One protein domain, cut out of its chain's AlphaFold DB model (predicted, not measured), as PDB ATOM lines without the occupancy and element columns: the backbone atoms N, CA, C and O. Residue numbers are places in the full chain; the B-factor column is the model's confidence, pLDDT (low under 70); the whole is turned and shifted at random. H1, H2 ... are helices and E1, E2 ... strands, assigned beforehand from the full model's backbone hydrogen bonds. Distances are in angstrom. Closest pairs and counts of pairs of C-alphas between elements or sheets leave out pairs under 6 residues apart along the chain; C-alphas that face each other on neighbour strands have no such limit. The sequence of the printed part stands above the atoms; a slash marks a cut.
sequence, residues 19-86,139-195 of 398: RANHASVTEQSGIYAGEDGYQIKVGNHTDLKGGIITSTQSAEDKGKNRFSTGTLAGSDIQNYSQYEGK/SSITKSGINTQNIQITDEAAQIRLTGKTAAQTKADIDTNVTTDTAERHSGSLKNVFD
ATOM      1  N   ARG A  19     196.522 167.498 158.216       50.12
ATOM      2  CA  ARG A  19     196.308 167.538 159.665       50.12
ATOM      3  C   ARG A  19     197.646 167.343 160.358       50.12
ATOM      4  O   ARG A  19     198.292 166.323 160.161       50.12
ATOM      5  N   ALA A  20     198.037 168.308 161.180       44.59
ATOM      6  CA  ALA A  20     199.196 168.196 162.052       44.59
ATOM      7  C   ALA A  20     198.710 168.222 163.504       44.59
ATOM      8  O   ALA A  20     198.011 169.150 163.909       44.59
ATOM      9  N   ASN A  21     199.067 167.192 164.265       51.00
ATOM     10  CA  ASN A  21     198.805 167.083 165.691       51.00
ATOM     11  C   ASN A  21     200.146 167.164 166.422       51.00
ATOM     12  O   ASN A  21     200.973 166.258 166.325       51.00
ATOM     13  N   HIS A  22     200.354 168.254 167.156       53.94
ATOM     14  CA  HIS A  22     201.580 168.498 167.906       53.94
ATOM     15  C   HIS A  22     201.241 168.867 169.348       53.94
ATOM     16  O   HIS A  22     200.525 169.839 169.594       53.94
ATOM     17  N   ALA A  23     201.762 168.091 170.292       59.50
ATOM     18  CA  ALA A  23     201.765 168.409 171.710       59.50
ATOM     19  C   ALA A  23     203.164 168.119 172.252       59.50
ATOM     20  O   ALA A  23     203.590 166.968 172.307       59.50
ATOM     21  N   SER A  24     203.890 169.166 172.631       59.00
ATOM     22  CA  SER A  24     205.204 169.046 173.251       59.00
ATOM     23  C   SER A  24     205.326 170.041 174.391       59.00
ATOM     24  O   SER A  24     204.901 171.189 174.269       59.00
ATOM     25  N   VAL A  25     205.971 169.624 175.475       68.38
ATOM     26  CA  VAL A  25     206.540 170.533 176.464       68.38
ATOM     27  C   VAL A  25     207.624 171.362 175.772       68.38
ATOM     28  O   VAL A  25     208.507 170.815 175.111       68.38
ATOM     29  N   THR A  26     207.510 172.686 175.859       63.62
ATOM     30  CA  THR A  26     208.508 173.629 175.327       63.62
ATOM     31  C   THR A  26     209.595 173.901 176.360       63.62
ATOM     32  O   THR A  26     210.774 173.901 176.031       63.62
ATOM     33  N   GLU A  27     209.191 174.069 177.619       66.56
ATOM     34  CA  GLU A  27     210.072 174.271 178.762       66.56
ATOM     35  C   GLU A  27     209.524 173.476 179.947       66.56
ATOM     36  O   GLU A  27     208.318 173.485 180.215       66.56
ATOM     37  N   GLN A  28     210.399 172.746 180.630       77.44
ATOM     38  CA  GLN A  28     210.001 171.901 181.743       77.44
ATOM     39  C   GLN A  28     209.771 172.752 182.996       77.44
ATOM     40  O   GLN A  28     210.694 173.380 183.518       77.44
ATOM     41  N   SER A  29     208.541 172.752 183.513       82.31
ATOM     42  CA  SER A  29     208.219 173.456 184.755       82.31
ATOM     43  C   SER A  29     208.940 172.820 185.941       82.31
ATOM     44  O   SER A  29     208.912 171.598 186.094       82.31
ATOM     45  N   GLY A  30     209.527 173.626 186.822       89.38
ATOM     46  CA  GLY A  30     210.201 173.073 187.984       89.38
ATOM     47  C   GLY A  30     210.794 174.089 188.944       89.38
ATOM     48  O   GLY A  30     210.749 175.297 188.714       89.38
ATOM     49  N   ILE A  31     211.351 173.567 190.033       89.94
ATOM     50  CA  ILE A  31     212.204 174.308 190.963       89.94
ATOM     51  C   ILE A  31     213.641 173.878 190.695       89.94
ATOM     52  O   ILE A  31     213.963 172.698 190.812       89.94
ATOM     53  N   TYR A  32     214.487 174.849 190.369       91.31
ATOM     54  CA  TYR A  32     215.888 174.645 190.016       91.31
ATOM     55  C   TYR A  32     216.772 175.331 191.049       91.31
ATOM     56  O   TYR A  32     216.916 176.553 191.056       91.31
ATOM     57  N   ALA A  33     217.333 174.545 191.958       89.75
ATOM     58  CA  ALA A  33     218.235 175.019 192.992       89.75
ATOM     59  C   ALA A  33     219.706 174.860 192.575       89.75
ATOM     60  O   ALA A  33     220.069 173.982 191.789       89.75
ATOM     61  N   GLY A  34     220.569 175.713 193.117       87.50
ATOM     62  CA  GLY A  34     222.017 175.621 192.930       87.50
ATOM     63  C   GLY A  34     222.683 174.655 193.916       87.50
ATOM     64  O   GLY A  34     222.066 173.730 194.445       87.50
ATOM     65  N   GLU A  35     223.957 174.908 194.210       91.56
ATOM     66  CA  GLU A  35     224.782 174.098 195.125       91.56
ATOM     67  C   GLU A  35     224.370 174.154 196.601       91.56
ATOM     68  O   GLU A  35     224.853 173.363 197.421       91.56
ATOM     69  N   ASP A  36     223.489 175.083 196.958       93.06
ATOM     70  CA  ASP A  36     222.916 175.175 198.299       93.06
ATOM     71  C   ASP A  36     221.667 174.318 198.489       93.06
ATOM     72  O   ASP A  36     221.182 174.191 199.613       93.06
ATOM     73  N   GLY A  37     221.214 173.648 197.427       94.12
ATOM     74  CA  GLY A  37     220.078 172.741 197.480       94.12
ATOM     75  C   GLY A  37     218.768 173.455 197.783       94.12
ATOM     76  O   GLY A  37     218.618 174.661 197.575       94.12
ATOM     77  N   TYR A  38     217.795 172.692 198.265       95.81
ATOM     78  CA  TYR A  38     216.472 173.205 198.604       95.81
ATOM     79  C   TYR A  38     215.938 172.613 199.900       95.81
ATOM     80  O   TYR A  38     216.197 171.467 200.255       95.81
ATOM     81  N   GLN A  39     215.102 173.393 200.579       96.50
ATOM     82  CA  GLN A  39     214.306 172.940 201.714       96.50
ATOM     83  C   GLN A  39     212.862 173.356 201.474       96.50
ATOM     84  O   GLN A  39     212.491 174.511 201.672       96.50
ATOM     85  N   ILE A  40     212.050 172.417 201.003       95.69
ATOM     86  CA  ILE A  40     210.673 172.688 200.595       95.69
ATOM     87  C   ILE A  40     209.726 171.987 201.557       95.69
ATOM     88  O   ILE A  40     209.847 170.788 201.812       95.69
ATOM     89  N   LYS A  41     208.756 172.745 202.073       96.50
ATOM     90  CA  LYS A  41     207.663 172.228 202.894       96.50
ATOM     91  C   LYS A  41     206.331 172.646 202.289       96.50
ATOM     92  O   LYS A  41     206.006 173.829 202.250       96.50
ATOM     93  N   VAL A  42     205.548 171.663 201.873       94.81
ATOM     94  CA  VAL A  42     204.187 171.833 201.369       94.81
ATOM     95  C   VAL A  42     203.217 171.312 202.422       94.81
ATOM     96  O   VAL A  42     203.407 170.235 202.976       94.81
ATOM     97  N   GLY A  43     202.184 172.089 202.747       91.69
ATOM     98  CA  GLY A  43     201.262 171.728 203.829       91.69
ATOM     99  C   GLY A  43     200.395 170.503 203.525       91.69
ATOM    100  O   GLY A  43     200.216 169.660 204.395       91.69
ATOM    101  N   ASN A  44     199.882 170.397 202.294       94.12
ATOM    102  CA  ASN A  44     198.809 169.453 201.961       94.12
ATOM    103  C   ASN A  44     199.193 168.458 200.863       94.12
ATOM    104  O   ASN A  44     199.354 167.270 201.124       94.12
ATOM    105  N   HIS A  45     199.289 168.919 199.619       94.19
ATOM    106  CA  HIS A  45     199.456 168.041 198.468       94.19
ATOM    107  C   HIS A  45     200.412 168.654 197.455       94.19
ATOM    108  O   HIS A  45     200.354 169.853 197.186       94.19
ATOM    109  N   THR A  46     201.262 167.809 196.886       93.75
ATOM    110  CA  THR A  46     202.120 168.136 195.754       93.75
ATOM    111  C   THR A  46     201.776 167.206 194.601       93.75
ATOM    112  O   THR A  46     201.782 165.992 194.783       93.75
ATOM    113  N   ASP A  47     201.534 167.766 193.419       91.31
ATOM    114  CA  ASP A  47     201.341 167.006 192.185       91.31
ATOM    115  C   ASP A  47     202.333 167.491 191.125       91.31
ATOM    116  O   ASP A  47     202.330 168.668 190.763       91.31
ATOM    117  N   LEU A  48     203.201 166.598 190.651       89.06
ATOM    118  CA  LEU A  48     204.182 166.889 189.607       89.06
ATOM    119  C   LEU A  48     203.701 166.318 188.269       89.06
ATOM    120  O   LEU A  48     203.575 165.105 188.101       89.06
ATOM    121  N   LYS A  49     203.430 167.197 187.300       84.62
ATOM    122  CA  LYS A  49     202.962 166.850 185.948       84.62
ATOM    123  C   LYS A  49     204.003 167.260 184.910       84.62
ATOM    124  O   LYS A  49     204.095 168.433 184.576       84.62
ATOM    125  N   GLY A  50     204.824 166.313 184.459       74.50
ATOM    126  CA  GLY A  50     206.075 166.574 183.735       74.50
ATOM    127  C   GLY A  50     207.029 167.541 184.451       74.50
ATOM    128  O   GLY A  50     207.894 168.123 183.806       74.50
ATOM    129  N   GLY A  51     206.846 167.769 185.755       86.31
ATOM    130  CA  GLY A  51     207.532 168.818 186.502       86.31
ATOM    131  C   GLY A  51     208.640 168.272 187.393       86.31
ATOM    132  O   GLY A  51     208.509 167.166 187.922       86.31
ATOM    133  N   ILE A  52     209.706 169.053 187.586       90.44
ATOM    134  CA  ILE A  52     210.864 168.626 188.384       90.44
ATOM    135  C   ILE A  52     211.187 169.550 189.555       90.44
ATOM    136  O   ILE A  52     211.015 170.762 189.489       90.44
ATOM    137  N   ILE A  53     211.682 168.972 190.644       93.12
ATOM    138  CA  ILE A  53     212.303 169.701 191.753       93.12
ATOM    139  C   ILE A  53     213.731 169.195 191.849       93.12
ATOM    140  O   ILE A  53     213.963 168.043 192.208       93.12
ATOM    141  N   THR A  54     214.684 170.043 191.479       92.19
ATOM    142  CA  THR A  54     216.069 169.631 191.309       92.19
ATOM    143  C   THR A  54     217.063 170.612 191.916       92.19
ATOM    144  O   THR A  54     216.789 171.801 192.060       92.19
ATOM    145  N   SER A  55     218.249 170.105 192.243       91.38
ATOM    146  CA  SER A  55     219.450 170.862 192.593       91.38
ATOM    147  C   SER A  55     220.643 170.421 191.735       91.38
ATOM    148  O   SER A  55     220.512 169.575 190.847       91.38
ATOM    149  N   THR A  56     221.843 170.920 192.031       89.62
ATOM    150  CA  THR A  56     223.079 170.281 191.548       89.62
ATOM    151  C   THR A  56     223.339 168.959 192.283       89.62
ATOM    152  O   THR A  56     222.854 168.763 193.403       89.62
ATOM    153  N   GLN A  57     224.144 168.070 191.686       89.19
ATOM    154  CA  GLN A  57     224.541 166.800 192.317       89.19
ATOM    155  C   GLN A  57     225.260 167.033 193.654       89.19
ATOM    156  O   GLN A  57     224.988 166.358 194.640       89.19
ATOM    157  N   SER A  58     226.116 168.061 193.724       91.25
ATOM    158  CA  SER A  58     226.860 168.385 194.945       91.25
ATOM    159  C   SER A  58     225.948 168.723 196.129       91.25
ATOM    160  O   SER A  58     226.302 168.430 197.270       91.25
ATOM    161  N   ALA A  59     224.791 169.347 195.883       91.94
ATOM    162  CA  ALA A  59     223.833 169.656 196.938       91.94
ATOM    163  C   ALA A  59     223.166 168.390 197.504       91.94
ATOM    164  O   ALA A  59     222.994 168.300 198.722       91.94
ATOM    165  N   GLU A  60     222.860 167.406 196.653       92.50
ATOM    166  CA  GLU A  60     222.326 166.108 197.085       92.50
ATOM    167  C   GLU A  60     223.376 165.307 197.859       92.50
ATOM    168  O   GLU A  60     223.110 164.869 198.974       92.50
ATOM    169  N   ASP A  61     224.603 165.210 197.338       90.88
ATOM    170  CA  ASP A  61     225.697 164.465 197.979       90.88
ATOM    171  C   ASP A  61     226.046 165.025 199.372       90.88
ATOM    172  O   ASP A  61     226.434 164.292 200.281       90.88
ATOM    173  N   LYS A  62     225.896 166.344 199.551       93.69
ATOM    174  CA  LYS A  62     226.087 167.042 200.834       93.69
ATOM    175  C   LYS A  62     224.843 167.002 201.734       93.69
ATOM    176  O   LYS A  62     224.868 167.602 202.808       93.69
ATOM    177  N   GLY A  63     223.758 166.350 201.309       92.69
ATOM    178  CA  GLY A  63     222.511 166.221 202.066       92.69
ATOM    179  C   GLY A  63     221.768 167.542 202.286       92.69
ATOM    180  O   GLY A  63     221.045 167.680 203.273       92.69
ATOM    181  N   LYS A  64     221.964 168.537 201.411       95.25
ATOM    182  CA  LYS A  64     221.333 169.863 201.537       95.25
ATOM    183  C   LYS A  64     219.883 169.888 201.055       95.25
ATOM    184  O   LYS A  64     219.142 170.807 201.401       95.25
ATOM    185  N   ASN A  65     219.482 168.893 200.274       95.12
ATOM    186  CA  ASN A  65     218.125 168.778 199.773       95.12
ATOM    187  C   ASN A  65     217.205 168.154 200.816       95.12
ATOM    188  O   ASN A  65     217.528 167.152 201.458       95.12
ATOM    189  N   ARG A  66     216.027 168.750 200.973       95.69
ATOM    190  CA  ARG A  66     214.937 168.205 201.773       95.69
ATOM    191  C   ARG A  66     213.602 168.603 201.174       95.69
ATOM    192  O   ARG A  66     213.332 169.782 200.948       95.69
ATOM    193  N   PHE A  67     212.728 167.620 201.020       97.25
ATOM    194  CA  PHE A  67     211.367 167.835 200.558       97.25
ATOM    195  C   PHE A  67     210.364 167.232 201.543       97.25
ATOM    196  O   PHE A  67     210.493 166.082 201.958       97.25
ATOM    197  N   SER A  68     209.351 167.998 201.939       96.56
ATOM    198  CA  SER A  68     208.286 167.531 202.825       96.56
ATOM    199  C   SER A  68     206.917 167.959 202.313       96.56
ATOM    200  O   SER A  68     206.725 169.120 201.958       96.56
ATOM    201  N   THR A  69     205.961 167.031 202.298       96.50
ATOM    202  CA  THR A  69     204.575 167.293 201.888       96.50
ATOM    203  C   THR A  69     203.583 166.433 202.676       96.50
ATOM    204  O   THR A  69     203.977 165.466 203.335       96.50
ATOM    205  N   GLY A  70     202.295 166.775 202.641       94.38
ATOM    206  CA  GLY A  70     201.228 165.911 203.161       94.38
ATOM    207  C   GLY A  70     201.109 164.640 202.326       94.38
ATOM    208  O   GLY A  70     201.355 163.547 202.827       94.38
ATOM    209  N   THR A  71     200.831 164.807 201.034       93.00
ATOM    210  CA  THR A  71     200.745 163.747 200.018       93.00
ATOM    211  C   THR A  71     201.448 164.173 198.726       93.00
ATOM    212  O   THR A  71     201.557 165.364 198.436       93.00
ATOM    213  N   LEU A  72     201.913 163.210 197.933       94.19
ATOM    214  CA  LEU A  72     202.684 163.416 196.710       94.19
ATOM    215  C   LEU A  72     202.124 162.566 195.565       94.19
ATOM    216  O   LEU A  72     201.965 161.356 195.700       94.19
ATOM    217  N   ALA A  73     201.858 163.190 194.427       90.50
ATOM    218  CA  ALA A  73     201.551 162.516 193.176       90.50
ATOM    219  C   ALA A  73     202.511 162.988 192.080       90.50
ATOM    220  O   ALA A  73     203.047 164.095 192.124       90.50
ATOM    221  N   GLY A  74     202.740 162.120 191.100       88.25
ATOM    222  CA  GLY A  74     203.570 162.416 189.946       88.25
ATOM    223  C   GLY A  74     203.043 161.697 188.717       88.25
ATOM    224  O   GLY A  74     202.613 160.546 188.802       88.25
ATOM    225  N   SER A  75     203.060 162.370 187.575       81.81
ATOM    226  CA  SER A  75     202.868 161.731 186.276       81.81
ATOM    227  C   SER A  75     203.651 162.449 185.190       81.81
ATOM    228  O   SER A  75     203.795 163.672 185.223       81.81
ATOM    229  N   ASP A  76     204.118 161.687 184.216       82.12
ATOM    230  CA  ASP A  76     204.862 162.205 183.076       82.12
ATOM    231  C   ASP A  76     203.935 162.852 182.038       82.12
ATOM    232  O   ASP A  76     202.741 162.543 181.979       82.12
ATOM    233  N   ILE A  77     204.492 163.712 181.185       72.44
ATOM    234  CA  ILE A  77     203.806 164.229 179.995       72.44
ATOM    235  C   ILE A  77     204.307 163.466 178.770       72.44
ATOM    236  O   ILE A  77     205.507 163.383 178.518       72.44
ATOM    237  N   GLN A  78     203.369 162.908 178.008       72.56
ATOM    238  CA  GLN A  78     203.635 162.264 176.724       72.56
ATOM    239  C   GLN A  78     203.642 163.336 175.630       72.56
ATOM    240  O   GLN A  78     202.598 163.911 175.322       72.56
ATOM    241  N   ASN A  79     204.806 163.602 175.051       60.72
ATOM    242  CA  ASN A  79     204.962 164.505 173.918       60.72
ATOM    243  C   ASN A  79     204.812 163.718 172.617       60.72
ATOM    244  O   ASN A  79     205.388 162.639 172.464       60.72
ATOM    245  N   TYR A  80     204.079 164.276 171.661       64.88
ATOM    246  CA  TYR A  80     203.914 163.703 170.335       64.88
ATOM    247  C   TYR A  80     203.923 164.786 169.259       64.88
ATOM    248  O   TYR A  80     203.368 165.875 169.415       64.88
ATOM    249  N   SER A  81     204.526 164.452 168.126       51.78
ATOM    250  CA  SER A  81     204.436 165.221 166.893       51.78
ATOM    251  C   SER A  81     204.103 164.250 165.774       51.78
ATOM    252  O   SER A  81     204.889 163.347 165.495       51.78
ATOM    253  N   GLN A  82     202.918 164.396 165.188       51.53
ATOM    254  CA  GLN A  82     202.433 163.561 164.091       51.53
ATOM    255  C   GLN A  82     201.796 164.458 163.035       51.53
ATOM    256  O   GLN A  82     200.987 165.330 163.366       51.53
ATOM    257  N   TYR A  83     202.122 164.235 161.768       48.28
ATOM    258  CA  TYR A  83     201.404 164.852 160.659       48.28
ATOM    259  C   TYR A  83     200.865 163.784 159.712       48.28
ATOM    260  O   TYR A  83     201.454 162.724 159.540       48.28
ATOM    261  N   GLU A  84     199.699 164.065 159.137       43.75
ATOM    262  CA  GLU A  84     199.059 163.240 158.124       43.75
ATOM    263  C   GLU A  84     198.648 164.148 156.957       43.75
ATOM    264  O   GLU A  84     197.800 165.042 157.097       43.75
ATOM    265  N   GLY A  85     199.268 163.924 155.801       44.50
ATOM    266  CA  GLY A  85     198.874 164.522 154.534       44.50
ATOM    267  C   GLY A  85     197.934 163.588 153.781       44.50
ATOM    268  O   GLY A  85     198.294 162.458 153.471       44.50
ATOM    269  N   LYS A  86     196.718 164.046 153.469       39.88
ATOM    270  CA  LYS A  86     195.821 163.348 152.540       39.88
ATOM    271  C   LYS A  86     195.552 164.254 151.355       39.88
ATOM    272  O   LYS A  86     194.908 165.298 151.503       39.88
ATOM    273  N   SER A 139     207.757 160.686 169.230       54.44
ATOM    274  CA  SER A 139     207.265 160.685 170.606       54.44
ATOM    275  C   SER A 139     208.425 160.844 171.579       54.44
ATOM    276  O   SER A 139     209.547 160.425 171.301       54.44
ATOM    277  N   SER A 140     208.160 161.504 172.698       64.44
ATOM    278  CA  SER A 140     209.114 161.729 173.780       64.44
ATOM    279  C   SER A 140     208.343 161.874 175.086       64.44
ATOM    280  O   SER A 140     207.140 162.117 175.075       64.44
ATOM    281  N   ILE A 141     209.014 161.724 176.221       71.69
ATOM    282  CA  ILE A 141     208.385 161.800 177.537       71.69
ATOM    283  C   ILE A 141     209.073 162.894 178.341       71.69
ATOM    284  O   ILE A 141     210.283 162.839 178.549       71.69
ATOM    285  N   THR A 142     208.303 163.856 178.842       76.12
ATOM    286  CA  THR A 142     208.767 164.777 179.882       76.12
ATOM    287  C   THR A 142     208.487 164.141 181.235       76.12
ATOM    288  O   THR A 142     207.331 164.024 181.650       76.12
ATOM    289  N   LYS A 143     209.549 163.698 181.907       78.50
ATOM    290  CA  LYS A 143     209.457 163.010 183.198       78.50
ATOM    291  C   LYS A 143     209.139 163.974 184.338       78.50
ATOM    292  O   LYS A 143     209.653 165.088 184.363       78.50
ATOM    293  N   SER A 144     208.327 163.533 185.290       86.19
ATOM    294  CA  SER A 144     208.228 164.194 186.597       86.19
ATOM    295  C   SER A 144     209.253 163.627 187.564       86.19
ATOM    296  O   SER A 144     209.523 162.429 187.520       86.19
ATOM    297  N   GLY A 145     209.779 164.448 188.475       89.38
ATOM    298  CA  GLY A 145     210.664 163.915 189.507       89.38
ATOM    299  C   GLY A 145     211.195 164.906 190.537       89.38
ATOM    300  O   GLY A 145     211.093 166.120 190.383       89.38
ATOM    301  N   ILE A 146     211.775 164.371 191.605       92.94
ATOM    302  CA  ILE A 146     212.473 165.110 192.657       92.94
ATOM    303  C   ILE A 146     213.861 164.487 192.818       92.94
ATOM    304  O   ILE A 146     213.963 163.281 193.022       92.94
ATOM    305  N   ASN A 147     214.923 165.289 192.744       92.31
ATOM    306  CA  ASN A 147     216.304 164.789 192.770       92.31
ATOM    307  C   ASN A 147     216.858 164.550 194.193       92.31
ATOM    308  O   ASN A 147     218.012 164.858 194.485       92.31
ATOM    309  N   THR A 148     216.025 164.054 195.108       91.50
ATOM    310  CA  THR A 148     216.476 163.727 196.463       91.50
ATOM    311  C   THR A 148     215.778 162.514 197.035       91.50
ATOM    312  O   THR A 148     214.572 162.333 196.882       91.50
ATOM    313  N   GLN A 149     216.527 161.739 197.812       89.50
ATOM    314  CA  GLN A 149     215.966 160.664 198.630       89.50
ATOM    315  C   GLN A 149     215.407 161.186 199.966       89.50
ATOM    316  O   GLN A 149     214.646 160.494 200.650       89.50
ATOM    317  N   ASN A 150     215.732 162.428 200.345       93.12
ATOM    318  CA  ASN A 150     215.286 163.062 201.586       93.12
ATOM    319  C   ASN A 150     213.856 163.625 201.472       93.12
ATOM    320  O   ASN A 150     213.598 164.823 201.645       93.12
ATOM    321  N   ILE A 151     212.915 162.731 201.157       95.06
ATOM    322  CA  ILE A 151     211.492 163.024 200.984       95.06
ATOM    323  C   ILE A 151     210.707 162.544 202.208       95.06
ATOM    324  O   ILE A 151     210.722 161.361 202.567       95.06
ATOM    325  N   GLN A 152     209.941 163.448 202.817       95.94
ATOM    326  CA  GLN A 152     209.022 163.158 203.915       95.94
ATOM    327  C   GLN A 152     207.564 163.364 203.481       95.94
ATOM    328  O   GLN A 152     207.115 164.495 203.298       95.94
ATOM    329  N   ILE A 153     206.815 162.266 203.379       94.75
ATOM    330  CA  ILE A 153     205.356 162.273 203.218       94.75
ATOM    331  C   ILE A 153     204.765 162.173 204.622       94.75
ATOM    332  O   ILE A 153     205.089 161.244 205.358       94.75
ATOM    333  N   THR A 154     203.983 163.171 205.025       95.88
ATOM    334  CA  THR A 154     203.515 163.315 206.415       95.88
ATOM    335  C   THR A 154     202.137 162.703 206.661       95.88
ATOM    336  O   THR A 154     201.842 162.360 207.802       95.88
ATOM    337  N   ASP A 155     201.328 162.496 205.616       93.94
ATOM    338  CA  ASP A 155     200.032 161.814 205.693       93.94
ATOM    339  C   ASP A 155     200.019 160.563 204.797       93.94
ATOM    340  O   ASP A 155     199.511 160.553 203.673       93.94
ATOM    341  N   GLU A 156     200.601 159.473 205.301       93.38
ATOM    342  CA  GLU A 156     200.679 158.202 204.569       93.38
ATOM    343  C   GLU A 156     199.299 157.569 204.328       93.38
ATOM    344  O   GLU A 156     199.077 156.907 203.312       93.38
ATOM    345  N   ALA A 157     198.341 157.796 205.231       91.94
ATOM    346  CA  ALA A 157     196.992 157.270 205.078       91.94
ATOM    347  C   ALA A 157     196.257 157.971 203.926       91.94
ATOM    348  O   ALA A 157     195.605 157.308 203.115       91.94
ATOM    349  N   ALA A 158     196.368 159.300 203.816       92.31
ATOM    350  CA  ALA A 158     195.852 160.036 202.665       92.31
ATOM    351  C   ALA A 158     196.610 159.702 201.378       92.31
ATOM    352  O   ALA A 158     195.973 159.594 200.333       92.31
ATOM    353  N   GLN A 159     197.925 159.471 201.450       90.69
ATOM    354  CA  GLN A 159     198.742 159.064 200.304       90.69
ATOM    355  C   GLN A 159     198.196 157.792 199.645       90.69
ATOM    356  O   GLN A 159     197.962 157.769 198.433       90.69
ATOM    357  N   ILE A 160     197.939 156.760 200.455       89.88
ATOM    358  CA  ILE A 160     197.399 155.481 199.980       89.88
ATOM    359  C   ILE A 160     195.985 155.674 199.427       89.88
ATOM    360  O   ILE A 160     195.679 155.151 198.360       89.88
ATOM    361  N   ARG A 161     195.126 156.459 200.095       91.19
ATOM    362  CA  ARG A 161     193.767 156.734 199.592       91.19
ATOM    363  C   ARG A 161     193.765 157.469 198.251       91.19
ATOM    364  O   ARG A 161     192.906 157.192 197.424       91.19
ATOM    365  N   LEU A 162     194.691 158.409 198.053       88.19
ATOM    366  CA  LEU A 162     194.746 159.251 196.859       88.19
ATOM    367  C   LEU A 162     195.370 158.526 195.662       88.19
ATOM    368  O   LEU A 162     194.882 158.654 194.543       88.19
ATOM    369  N   THR A 163     196.462 157.794 195.889       84.31
ATOM    370  CA  THR A 163     197.302 157.247 194.807       84.31
ATOM    371  C   THR A 163     197.295 155.723 194.726       84.31
ATOM    372  O   THR A 163     197.785 155.161 193.750       84.31
ATOM    373  N   GLY A 164     196.792 155.039 195.757       90.50
ATOM    374  CA  GLY A 164     196.924 153.591 195.920       90.50
ATOM    375  C   GLY A 164     198.338 153.127 196.294       90.50
ATOM    376  O   GLY A 164     198.565 151.924 196.399       90.50
ATOM    377  N   LYS A 165     199.290 154.049 196.491       87.81
ATOM    378  CA  LYS A 165     200.704 153.747 196.745       87.81
ATOM    379  C   LYS A 165     201.097 154.106 198.170       87.81
ATOM    380  O   LYS A 165     200.609 155.074 198.748       87.81
ATOM    381  N   THR A 166     202.028 153.340 198.724       93.12
ATOM    382  CA  THR A 166     202.680 153.688 199.992       93.12
ATOM    383  C   THR A 166     203.631 154.873 199.808       93.12
ATOM    384  O   THR A 166     204.033 155.208 198.686       93.12
ATOM    385  N   ALA A 167     204.050 155.493 200.915       90.38
ATOM    386  CA  ALA A 167     205.061 156.543 200.870       90.38
ATOM    387  C   ALA A 167     206.377 156.047 200.244       90.38
ATOM    388  O   ALA A 167     206.967 156.758 199.441       90.38
ATOM    389  N   ALA A 168     206.810 154.818 200.548       89.75
ATOM    390  CA  ALA A 168     208.032 154.241 199.984       89.75
ATOM    391  C   ALA A 168     207.952 154.064 198.458       89.75
ATOM    392  O   ALA A 168     208.869 154.462 197.748       89.75
ATOM    393  N   GLN A 169     206.834 153.534 197.948       87.56
ATOM    394  CA  GLN A 169     206.612 153.391 196.503       87.56
ATOM    395  C   GLN A 169     206.571 154.750 195.802       87.56
ATOM    396  O   GLN A 169     207.202 154.935 194.773       87.56
ATOM    397  N   THR A 170     205.876 155.721 196.394       88.69
ATOM    398  CA  THR A 170     205.776 157.077 195.834       88.69
ATOM    399  C   THR A 170     207.147 157.754 195.749       88.69
ATOM    400  O   THR A 170     207.433 158.424 194.764       88.69
ATOM    401  N   LYS A 171     208.007 157.561 196.759       90.56
ATOM    402  CA  LYS A 171     209.387 158.070 196.752       90.56
ATOM    403  C   LYS A 171     210.234 157.420 195.662       90.56
ATOM    404  O   LYS A 171     210.960 158.128 194.984       90.56
ATOM    405  N   ALA A 172     210.118 156.105 195.476       86.38
ATOM    406  CA  ALA A 172     210.841 155.403 194.417       86.38
ATOM    407  C   ALA A 172     210.391 155.846 193.014       86.38
ATOM    408  O   ALA A 172     211.218 156.002 192.127       86.38
ATOM    409  N   ASP A 173     209.089 156.078 192.823       82.62
ATOM    410  CA  ASP A 173     208.532 156.470 191.524       82.62
ATOM    411  C   ASP A 173     208.869 157.912 191.126       82.62
ATOM    412  O   ASP A 173     208.940 158.217 189.937       82.62
ATOM    413  N   ILE A 174     209.010 158.809 192.107       88.31
ATOM    414  CA  ILE A 174     209.290 160.229 191.866       88.31
ATOM    415  C   ILE A 174     210.787 160.543 191.865       88.31
ATOM    416  O   ILE A 174     211.169 161.658 191.525       88.31
ATOM    417  N   ASP A 175     211.629 159.598 192.276       89.25
ATOM    418  CA  ASP A 175     213.071 159.795 192.288       89.25
ATOM    419  C   ASP A 175     213.597 160.016 190.869       89.25
ATOM    420  O   ASP A 175     213.215 159.338 189.911       89.25
ATOM    421  N   THR A 176     214.487 160.989 190.726       85.12
ATOM    422  CA  THR A 176     215.133 161.275 189.452       85.12
ATOM    423  C   THR A 176     216.583 161.670 189.657       85.12
ATOM    424  O   THR A 176     216.937 162.350 190.612       85.12
ATOM    425  N   ASN A 177     217.431 161.291 188.710       85.25
ATOM    426  CA  ASN A 177     218.823 161.728 188.649       85.25
ATOM    427  C   ASN A 177     219.003 163.024 187.840       85.25
ATOM    428  O   ASN A 177     220.135 163.417 187.555       85.25
ATOM    429  N   VAL A 178     217.908 163.666 187.421       83.44
ATOM    430  CA  VAL A 178     217.956 164.974 186.769       83.44
ATOM    431  C   VAL A 178     218.494 165.989 187.770       83.44
ATOM    432  O   VAL A 178     217.996 166.098 188.883       83.44
ATOM    433  N   THR A 179     219.514 166.723 187.351       87.00
ATOM    434  CA  THR A 179     220.124 167.841 188.074       87.00
ATOM    435  C   THR A 179     219.813 169.151 187.362       87.00
ATOM    436  O   THR A 179     219.451 169.154 186.183       87.00
ATOM    437  N   THR A 180     220.045 170.283 188.026       83.88
ATOM    438  CA  THR A 180     219.920 171.608 187.394       83.88
ATOM    439  C   THR A 180     220.763 171.717 186.112       83.88
ATOM    440  O   THR A 180     220.307 172.285 185.127       83.88
ATOM    441  N   ASP A 181     221.935 171.072 186.068       81.12
ATOM    442  CA  ASP A 181     222.849 171.084 184.910       81.12
ATOM    443  C   ASP A 181     222.429 170.149 183.757       81.12
ATOM    444  O   ASP A 181     222.996 170.187 182.658       81.12
ATOM    445  N   THR A 182     221.491 169.233 184.010       78.88
ATOM    446  CA  THR A 182     221.052 168.206 183.046       78.88
ATOM    447  C   THR A 182     219.580 168.336 182.658       78.88
ATOM    448  O   THR A 182     219.163 167.721 181.676       78.88
ATOM    449  N   ALA A 183     218.817 169.180 183.357       76.12
ATOM    450  CA  ALA A 183     217.385 169.371 183.165       76.12
ATOM    451  C   ALA A 183     216.979 169.719 181.730       76.12
ATOM    452  O   ALA A 183     216.081 169.082 181.185       76.12
ATOM    453  N   GLU A 184     217.671 170.655 181.070       69.69
ATOM    454  CA  GLU A 184     217.334 171.045 179.692       69.69
ATOM    455  C   GLU A 184     217.355 169.849 178.729       69.69
ATOM    456  O   GLU A 184     216.459 169.696 177.897       69.69
ATOM    457  N   ARG A 185     218.337 168.948 178.888       67.31
ATOM    458  CA  ARG A 185     218.482 167.749 178.044       67.31
ATOM    459  C   ARG A 185     217.427 166.687 178.347       67.31
ATOM    460  O   ARG A 185     217.159 165.848 177.494       67.31
ATOM    461  N   HIS A 186     216.844 166.708 179.544       67.88
ATOM    462  CA  HIS A 186     215.847 165.737 180.007       67.88
ATOM    463  C   HIS A 186     214.410 166.288 179.990       67.88
ATOM    464  O   HIS A 186     213.476 165.582 180.367       67.88
ATOM    465  N   SER A 187     214.218 167.505 179.470       65.00
ATOM    466  CA  SER A 187     212.910 168.155 179.318       65.00
ATOM    467  C   SER A 187     211.953 167.407 178.386       65.00
ATOM    468  O   SER A 187     210.745 167.631 178.425       65.00
ATOM    469  N   GLY A 188     212.472 166.515 177.536       57.19
ATOM    470  CA  GLY A 188     211.677 165.719 176.605       57.19
ATOM    471  C   GLY A 188     211.069 166.523 175.449       57.19
ATOM    472  O   GLY A 188     210.234 165.969 174.733       57.19
ATOM    473  N   SER A 189     211.477 167.785 175.246       58.50
ATOM    474  CA  SER A 189     210.942 168.663 174.199       58.50
ATOM    475  C   SER A 189     211.196 168.108 172.792       58.50
ATOM    476  O   SER A 189     212.340 167.837 172.422       58.50
ATOM    477  N   LEU A 190     210.144 167.992 171.980       55.56
ATOM    478  CA  LEU A 190     210.236 167.655 170.562       55.56
ATOM    479  C   LEU A 190     210.272 168.928 169.715       55.56
ATOM    480  O   LEU A 190     209.412 169.800 169.843       55.56
ATOM    481  N   LYS A 191     211.229 169.009 168.786       55.00
ATOM    482  CA  LYS A 191     211.156 169.996 167.702       55.00
ATOM    483  C   LYS A 191     210.013 169.598 166.772       55.00
ATOM    484  O   LYS A 191     209.902 168.437 166.395       55.00
ATOM    485  N   ASN A 192     209.169 170.556 166.401       50.19
ATOM    486  CA  ASN A 192     208.143 170.311 165.399       50.19
ATOM    487  C   ASN A 192     208.817 169.987 164.054       50.19
ATOM    488  O   ASN A 192     209.497 170.837 163.486       50.19
ATOM    489  N   VAL A 193     208.635 168.758 163.571       57.59
ATOM    490  CA  VAL A 193     209.136 168.288 162.267       57.59
ATOM    491  C   VAL A 193     208.159 168.549 161.117       57.59
ATOM    492  O   VAL A 193     208.449 168.213 159.972       57.59
ATOM    493  N   PHE A 194     206.995 169.144 161.399       55.06
ATOM    494  CA  PHE A 194     206.028 169.503 160.371       55.06
ATOM    495  C   PHE A 194     206.533 170.686 159.540       55.06
ATOM    496  O   PHE A 194     206.439 171.845 159.950       55.06
ATOM    497  N   ASP A 195     207.024 170.375 158.345       64.31
ATOM    498  CA  ASP A 195     207.300 171.340 157.290       64.31
ATOM    499  C   ASP A 195     206.105 171.370 156.332       64.31
ATOM    500  O   ASP A 195     205.909 170.478 155.503       64.31
TER     501      ASP A 195
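Overview. This is residues 19 to 86 and 139 to 195 of the 398 residues of a protein of Neisseria meningitidis serogroup C (strain 053442) (UniProt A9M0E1). The chain winds in stacked turns, a short three-sided solenoid, from which the strands E1, E8 and E9 reach away as a long, narrow arm. E2, E3 and E4 make one turn, E5, E6 and E7 the next, and residues 145 to 146 with E10 part of a third; H3 covers the end of the stack beyond E10 and E7, and H2 packs beside E7. The printed part has 125 residues with four named helices and ten named strands, in the order E1 E2 E3 E4 E5 H1 E6 E7 E8 E9 E10 H2 H3 H4, class mixed. The arm is antiparallel, in the order E1, E8, E9; the sheets E3 E6 E10, E2 E5 and E4 E7 are parallel. It is only just compact, close to loose, with a radius of gyration of the C-alphas of 16.5 A, and spans 54 by 36 by 20 A.

Along the chain. E8, residues 77 to 86, is 28.6 A long and ends at C-alpha 86 (195.821, 163.348, 152.540). Its neighbours are E1, residues 19 to 23, 13.3 A, beginning at C-alpha 19 (196.308, 167.538, 159.665), and E9, residues 139 to 142, 10.2 A. The turns hold E2, residues 30 to 32; E3, 39 to 41; E4, 45 to 49, 13.1 A; E5, 52 to 54; E6, 66 to 69, 10.4 A; E7, 71 to 75, 14.1 A; and E10, 151 to 153. The helices are H1, residues 57 to 61; H2, 156 to 163, 10.4 A; H3, 167 to 174, 10.6 A; and H4, 183 to 186, ending at C-alpha 186 (215.847, 165.737, 180.007).

Arrangement. E8 is staggered, pairing with E9 over residues 77 to 80, N 79 to O 140 at 2.8 A, and with E1 over residues 80 to 84, N 21 to O 82 at 2.8 A. E7 runs on into E8 at 26 degrees. E7 is parallel to E4, with N 73 and O 46 2.8 A apart. E6 is the inner strand between E3, N 68 to O 40 at 2.8 A, and E10, N 152 to O 67 at 2.8 A. E2 and E5 are parallel, with N 54 and O 31 2.8 A apart; residues 52 to 53 of E5 also pair in parallel with residues 145 to 146. H3 only grazes the sheet E3 E6 E10; the closest C-alphas of H3 and E10 are those of Ala 167 and Ile 153, 6.2 A apart. The closest C-alphas of E7 and H2, those of Thr 71 and Gln 159, are 5.1 A apart. H2 and H3 only just touch, with 3 pairs of C-alphas within 8 A, the closest those of Glu 156 and Ala 167 at 6.0 A, at a steep tilt of 45 degrees, the same way. H1 touches no helix, and H4 is not on the sheet E1 E8 E9. In H1, H2 and H3 every O i to N i+4 pair is within hydrogen-bond range; H4 is too short for one.

Size, cuts and confidence. The C-alphas farthest apart, those of Lys 62 and Lys 86, are 57.1 A apart. Residues 87 to 138 are not printed, and C-alphas 86 and 139 are 21.6 A apart across this cut, which lies between E8 and E9. Of the links that are printed whole, none is long. The mean pLDDT of the printed part is 81.3; it is under 70 in residues 19 to 27, 79 to 86, 139 to 140 and 184 to 195.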